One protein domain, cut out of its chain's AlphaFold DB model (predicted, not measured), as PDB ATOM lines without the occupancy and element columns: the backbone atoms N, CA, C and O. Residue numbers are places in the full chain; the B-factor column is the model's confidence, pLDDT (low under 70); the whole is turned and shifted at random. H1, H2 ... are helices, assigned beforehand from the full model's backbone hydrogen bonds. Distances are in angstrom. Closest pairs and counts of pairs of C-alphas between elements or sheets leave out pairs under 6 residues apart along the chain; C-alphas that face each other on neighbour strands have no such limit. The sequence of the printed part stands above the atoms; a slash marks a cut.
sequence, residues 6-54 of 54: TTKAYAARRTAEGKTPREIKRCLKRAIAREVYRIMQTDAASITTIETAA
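What this domain is: This is residues 6 to 54 of the 54 residues of the protein "Transposase IS116/IS110/IS902 family protein" of Mycobacterium kansasii 824 (UniProt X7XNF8). One long, nearly straight helix, H2, makes the length of this model, and a short helix, H1, folds back at a slant over its first turns. Residues 29 to 54, of which 29 to 52 belong to H2, stand free and stick out alone. The printed part has 49 residues, with two named helices in the order H1, H2 and no named strand; the class is all helix. It is extended, with a radius of gyration of the C-alphas of 17.0 A and spans of 53 by 17 by 12 A.

Where its parts are: H1 covers residues 6 to 16, beginning at C-alpha 6 (-12.260, -11.262, -2.509). H2 covers residues 21 to 52, 46.4 A from first to last C-alpha, and ends at C-alpha 52 (9.232, 12.910, 21.374).

How they stand to each other: H1 touches H2, which meets it with residues 21 to 24 alone. Their closest C-alphas, those of Ala 11 and Ile 24, are 6.3 A apart. They run opposite ways at a steep tilt of 50 degrees. In H1 and H2 every O i to N i+4 pair is within hydrogen-bond range.

The domain as a whole: The two C-alphas farthest apart, those of Gly 18 and Ala 54, are 53.7 A apart. The link from H1 to H2 is tight, and the printed part has no cut. Residues 49 to 54 have pLDDT under 70.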
ATOM      1  N   THR A   6     -13.517 -11.907  -2.085       83.75
ATOM      2  CA  THR A   6     -12.260 -11.262  -2.509       83.75
ATOM      3  C   THR A   6     -11.102 -12.259  -2.545       83.75
ATOM      4  O   THR A   6     -10.312 -12.305  -3.492       83.75
ATOM      5  N   THR A   7     -11.045 -13.149  -1.551       84.50
ATOM      6  CA  THR A   7     -10.018 -14.191  -1.472       84.50
ATOM      7  C   THR A   7     -10.197 -15.229  -2.584       84.50
ATOM      8  O   THR A   7      -9.204 -15.756  -3.089       84.50
ATOM      9  N   LYS A   8     -11.443 -15.521  -2.996       86.00
ATOM     10  CA  LYS A   8     -11.732 -16.417  -4.131       86.00
ATOM     11  C   LYS A   8     -11.280 -15.810  -5.456       86.00
ATOM     12  O   LYS A   8     -10.592 -16.495  -6.207       86.00
ATOM     13  N   ALA A   9     -11.589 -14.538  -5.708       89.94
ATOM     14  CA  ALA A   9     -11.130 -13.833  -6.906       89.94
ATOM     15  C   ALA A   9      -9.594 -13.778  -6.974       89.94
ATOM     16  O   ALA A   9      -8.995 -14.078  -8.008       89.94
ATOM     17  N   TYR A  10      -8.940 -13.495  -5.842       90.62
ATOM     18  CA  TYR A  10      -7.482 -13.534  -5.749       90.62
ATOM     19  C   TYR A  10      -6.928 -14.927  -6.062       90.62
ATOM     20  O   TYR A  10      -5.978 -15.057  -6.833       90.62
ATOM     21  N   ALA A  11      -7.517 -15.976  -5.489       89.44
ATOM     22  CA  ALA A  11      -7.097 -17.343  -5.748       89.44
ATOM     23  C   ALA A  11      -7.270 -17.722  -7.219       89.44
ATOM     24  O   ALA A  11      -6.329 -18.239  -7.802       89.44
ATOM     25  N   ALA A  12      -8.411 -17.398  -7.831       91.19
ATOM     26  CA  ALA A  12      -8.673 -17.656  -9.245       91.19
ATOM     27  C   ALA A  12      -7.633 -16.979 -10.149       91.19
ATOM     28  O   ALA A  12      -7.040 -17.640 -10.999       91.19
ATOM     29  N   ARG A  13      -7.322 -15.699  -9.897       93.69
ATOM     30  CA  ARG A  13      -6.267 -14.978 -10.625       93.69
ATOM     31  C   ARG A  13      -4.907 -15.661 -10.483       93.69
ATOM     32  O   ARG A  13      -4.202 -15.856 -11.464       93.69
ATOM     33  N   ARG A  14      -4.529 -16.051  -9.263       92.56
ATOM     34  CA  ARG A  14      -3.223 -16.680  -9.007       92.56
ATOM     35  C   ARG A  14      -3.138 -18.108  -9.544       92.56
ATOM     36  O   ARG A  14      -2.053 -18.526  -9.932       92.56
ATOM     37  N   THR A  15      -4.256 -18.824  -9.605       91.56
ATOM     38  CA  THR A  15      -4.360 -20.112 -10.297       91.56
ATOM     39  C   THR A  15      -4.175 -19.931 -11.804       91.56
ATOM     40  O   THR A  15      -3.443 -20.705 -12.406       91.56
ATOM     41  N   ALA A  16      -4.758 -18.885 -12.406       93.62
ATOM     42  CA  ALA A  16      -4.552 -18.560 -13.822       93.62
ATOM     43  C   ALA A  16      -3.092 -18.177 -14.143       93.62
ATOM     44  O   ALA A  16      -2.607 -18.448 -15.234       93.62
ATOM     45  N   GLU A  17      -2.359 -17.627 -13.170       92.75
ATOM     46  CA  GLU A  17      -0.904 -17.401 -13.249       92.75
ATOM     47  C   GLU A  17      -0.064 -18.688 -13.075       92.75
ATOM     48  O   GLU A  17       1.161 -18.612 -12.976       92.75
ATOM     49  N   GLY A  18      -0.689 -19.866 -12.977       95.12
ATOM     50  CA  GLY A  18      -0.003 -21.156 -12.855       95.12
ATOM     51  C   GLY A  18       0.476 -21.504 -11.444       95.12
ATOM     52  O   GLY A  18       1.247 -22.445 -11.270       95.12
ATOM     53  N   LYS A  19       0.042 -20.771 -10.409       93.06
ATOM     54  CA  LYS A  19       0.468 -21.046  -9.029       93.06
ATOM     55  C   LYS A  19      -0.321 -22.189  -8.425       93.06
ATOM     56  O   LYS A  19      -1.543 -22.273  -8.533       93.06
ATOM     57  N   THR A  20       0.384 -23.016  -7.669       94.00
ATOM     58  CA  THR A  20      -0.226 -24.103  -6.914       94.00
ATOM     59  C   THR A  20      -1.059 -23.561  -5.743       94.00
ATOM     60  O   THR A  20      -0.742 -22.518  -5.155       94.00
ATOM     61  N   PRO A  21      -2.083 -24.298  -5.278       90.12
ATOM     62  CA  PRO A  21      -2.877 -23.899  -4.111       90.12
ATOM     63  C   PRO A  21      -2.048 -23.657  -2.836       90.12
ATOM     64  O   PRO A  21      -2.435 -22.866  -1.970       90.12
ATOM     65  N   ARG A  22      -0.899 -24.335  -2.696       92.94
ATOM     66  CA  ARG A  22       0.051 -24.119  -1.593       92.94
ATOM     67  C   ARG A  22       0.712 -22.745  -1.683       92.94
ATOM     68  O   ARG A  22       0.748 -22.030  -0.681       92.94
ATOM     69  N   GLU A  23       1.169 -22.350  -2.865       93.88
ATOM     70  CA  GLU A  23       1.774 -21.034  -3.094       93.88
ATOM     71  C   GLU A  23       0.764 -19.903  -2.923       93.88
ATOM     72  O   GLU A  23       1.079 -18.891  -2.301       93.88
ATOM     73  N   ILE A  24      -0.471 -20.094  -3.392       93.50
ATOM     74  CA  ILE A  24      -1.555 -19.120  -3.216       93.50
ATOM     75  C   ILE A  24      -1.812 -18.881  -1.726       93.50
ATOM     76  O   ILE A  24      -1.806 -17.734  -1.271       93.50
ATOM     77  N   LYS A  25      -1.951 -19.955  -0.936       91.44
ATOM     78  CA  LYS A  25      -2.094 -19.854   0.526       91.44
ATOM     79  C   LYS A  25      -0.886 -19.178   1.178       91.44
ATOM     80  O   LYS A  25      -1.073 -18.362   2.078       91.44
ATOM     81  N   ARG A  26       0.339 -19.472   0.730       94.25
ATOM     82  CA  ARG A  26       1.558 -18.815   1.231       94.25
ATOM     83  C   ARG A  26       1.550 -17.314   0.938       94.25
ATOM     84  O   ARG A  26       1.848 -16.529   1.833       94.25
ATOM     85  N   CYS A  27       1.190 -16.911  -0.282       92.62
ATOM     86  CA  CYS A  27       1.063 -15.505  -0.663       92.62
ATOM     87  C   CYS A  27       0.023 -14.779   0.196       92.62
ATOM     88  O   CYS A  27       0.331 -13.706   0.704       92.62
ATOM     89  N   LEU A  28      -1.152 -15.381   0.404       91.19
ATOM     90  CA  LEU A  28      -2.212 -14.810   1.242       91.19
ATOM     91  C   LEU A  28      -1.745 -14.608   2.686       91.19
ATOM     92  O   LEU A  28      -1.822 -13.501   3.205       91.19
ATOM     93  N   LYS A  29      -1.177 -15.647   3.313       91.50
ATOM     94  CA  LYS A  29      -0.635 -15.539   4.677       91.50
ATOM     95  C   LYS A  29       0.437 -14.456   4.781       91.50
ATOM     96  O   LYS A  29       0.447 -13.692   5.737       91.50
ATOM     97  N   ARG A  30       1.327 -14.369   3.787       95.12
ATOM     98  CA  ARG A  30       2.391 -13.358   3.760       95.12
ATOM     99  C   ARG A  30       1.841 -11.943   3.587       95.12
ATOM    100  O   ARG A  30       2.409 -11.022   4.156       95.12
ATOM    101  N   ALA A  31       0.785 -11.762   2.796       90.62
ATOM    102  CA  ALA A  31       0.128 -10.468   2.643       90.62
ATOM    103  C   ALA A  31      -0.473 -10.003   3.977       90.62
ATOM    104  O   ALA A  31      -0.136  -8.915   4.426       90.62
ATOM    105  N   ILE A  32      -1.227 -10.878   4.651       90.81
ATOM    106  CA  ILE A  32      -1.823 -10.589   5.966       90.81
ATOM    107  C   ILE A  32      -0.736 -10.268   6.997       90.81
ATOM    108  O   ILE A  32      -0.812  -9.257   7.680       90.81
ATOM    109  N   ALA A  33       0.320 -11.084   7.077       95.06
ATOM    110  CA  ALA A  33       1.414 -10.843   8.018       95.06
ATOM    111  C   ALA A  33       2.096  -9.483   7.790       95.06
ATOM    112  O   ALA A  33       2.426  -8.792   8.748       95.06
ATOM    113  N   ARG A  34       2.290  -9.082   6.526       94.44
ATOM    114  CA  ARG A  34       2.850  -7.762   6.196       94.44
ATOM    115  C   ARG A  34       1.912  -6.624   6.569       94.44
ATOM    116  O   ARG A  34       2.387  -5.589   7.011       94.44
ATOM    117  N   GLU A  35       0.616  -6.801   6.358       93.31
ATOM    118  CA  GLU A  35      -0.385  -5.797   6.702       93.31
ATOM    119  C   GLU A  35      -0.449  -5.577   8.212       93.31
ATOM    120  O   GLU A  35      -0.310  -4.443   8.656       93.31
ATOM    121  N   VAL A  36      -0.522  -6.660   8.990       94.44
ATOM    122  CA  VAL A  36      -0.481  -6.607  10.459       94.44
ATOM    123  C   VAL A  36       0.810  -5.948  10.939       94.44
ATOM    124  O   VAL A  36       0.765  -5.024  11.742       94.44
ATOM    125  N   TYR A  37       1.961  -6.356  10.401       94.00
ATOM    126  CA  TYR A  37       3.246  -5.758  10.767       94.00
ATOM    127  C   TYR A  37       3.323  -4.261  10.441       94.00
ATOM    128  O   TYR A  37       3.919  -3.494  11.196       94.00
ATOM    129  N   ARG A  38       2.726  -3.831   9.323       93.56
ATOM    130  CA  ARG A  38       2.664  -2.415   8.957       93.56
ATOM    131  C   ARG A  38       1.770  -1.640   9.917       93.56
ATOM    132  O   ARG A  38       2.196  -0.588  10.359       93.56
ATOM    133  N   ILE A  39       0.592  -2.165  10.261       93.44
ATOM    134  CA  ILE A  39      -0.313  -1.539  11.237       93.44
ATOM    135  C   ILE A  39       0.410  -1.367  12.573       93.44
ATOM    136  O   ILE A  39       0.522  -0.251  13.059       93.44
ATOM    137  N   MET A  40       1.025  -2.434  13.092       94.44
ATOM    138  CA  MET A  40       1.772  -2.377  14.352       94.44
ATOM    139  C   MET A  40       2.919  -1.358  14.320       94.44
ATOM    140  O   MET A  40       3.173  -0.694  15.317       94.44
ATOM    141  N   GLN A  41       3.620  -1.217  13.192       92.81
ATOM    142  CA  GLN A  41       4.649  -0.182  13.036       92.81
ATOM    143  C   GLN A  41       4.075   1.224  12.929       92.81
ATOM    144  O   GLN A  41       4.674   2.147  13.461       92.81
ATOM    145  N   THR A  42       2.964   1.410  12.216       90.62
ATOM    146  CA  THR A  42       2.291   2.707  12.129       90.62
ATOM    147  C   THR A  42       1.800   3.135  13.508       90.62
ATOM    148  O   THR A  42       2.021   4.280  13.897       90.62
ATOM    149  N   ASP A  43       1.237   2.209  14.280       87.88
ATOM    150  CA  ASP A  43       0.818   2.446  15.659       87.88
ATOM    151  C   ASP A  43       2.028   2.767  16.548       87.88
ATOM    152  O   ASP A  43       2.022   3.766  17.264       87.88
ATOM    153  N   ALA A  44       3.114   1.993  16.442       81.44
ATOM    154  CA  ALA A  44       4.347   2.248  17.186       81.44
ATOM    155  C   ALA A  44       4.973   3.611  16.840       81.44
ATOM    156  O   ALA A  44       5.349   4.358  17.737       81.44
ATOM    157  N   ALA A  45       5.031   3.975  15.557       80.69
ATOM    158  CA  ALA A  45       5.536   5.273  15.112       80.69
ATOM    159  C   ALA A  45       4.657   6.434  15.606       80.69
ATOM    160  O   ALA A  45       5.167   7.505  15.940       80.69
ATOM    161  N   SER A  46       3.344   6.214  15.695       76.25
ATOM    162  CA  SER A  46       2.404   7.189  16.255       76.25
ATOM    163  C   SER A  46       2.663   7.412  17.748       76.25
ATOM    164  O   SER A  46       2.667   8.556  18.194       76.25
ATOM    165  N   ILE A  47       2.966   6.351  18.504       74.50
ATOM    166  CA  ILE A  47       3.322   6.437  19.933       74.50
ATOM    167  C   ILE A  47       4.645   7.186  20.127       74.50
ATOM    168  O   ILE A  47       4.699   8.136  20.903       74.50
ATOM    169  N   THR A  48       5.691   6.828  19.376       71.88
ATOM    170  CA  THR A  48       7.000   7.498  19.474       71.88
ATOM    171  C   THR A  48       6.906   8.993  19.163       71.88
ATOM    172  O   THR A  48       7.582   9.805  19.790       71.88
ATOM    173  N   THR A  49       6.039   9.386  18.226       65.81
ATOM    174  CA  THR A  49       5.829  10.802  17.887       65.81
ATOM    175  C   THR A  49       5.226  11.589  19.056       65.81
ATOM    176  O   THR A  49       5.603  12.738  19.268       65.81
ATOM    177  N   ILE A  50       4.332  10.975  19.838       67.25
ATOM    178  CA  ILE A  50       3.730  11.608  21.022       67.25
ATOM    179  C   ILE A  50       4.771  11.765  22.140       67.25
ATOM    180  O   ILE A  50       4.823  12.817  22.768       67.25
ATOM    181  N   GLU A  51       5.630  10.767  22.356       60.59
ATOM    182  CA  GLU A  51       6.679  10.821  23.387       60.59
ATOM    183  C   GLU A  51       7.819  11.791  23.056       60.59
ATOM    184  O   GLU A  51       8.407  12.362  23.964       60.59
ATOM    185  N   THR A  52       8.136  12.003  21.775       57.34
ATOM    186  CA  THR A  52       9.232  12.910  21.374       57.34
ATOM    187  C   THR A  52       8.798  14.387  21.353       57.34
ATOM    188  O   THR A  52       9.641  15.277  21.267       57.34
ATOM    189  N   ALA A  53       7.491  14.663  21.392       52.12
ATOM    190  CA  ALA A  53       6.927  16.015  21.404       52.12
ATOM    191  C   ALA A  53       6.592  16.538  22.819       52.12
ATOM    192  O   ALA A  53       6.104  17.665  22.937       52.12
ATOM    193  N   ALA A  54       6.835  15.733  23.859       44.25
ATOM    194  CA  ALA A  54       6.712  16.085  25.275       44.25
ATOM    195  C   ALA A  54       8.095  16.334  25.895       44.25
ATOM    196  O   ALA A  54       8.179  17.217  26.778       44.25
TER     197      ALA A  54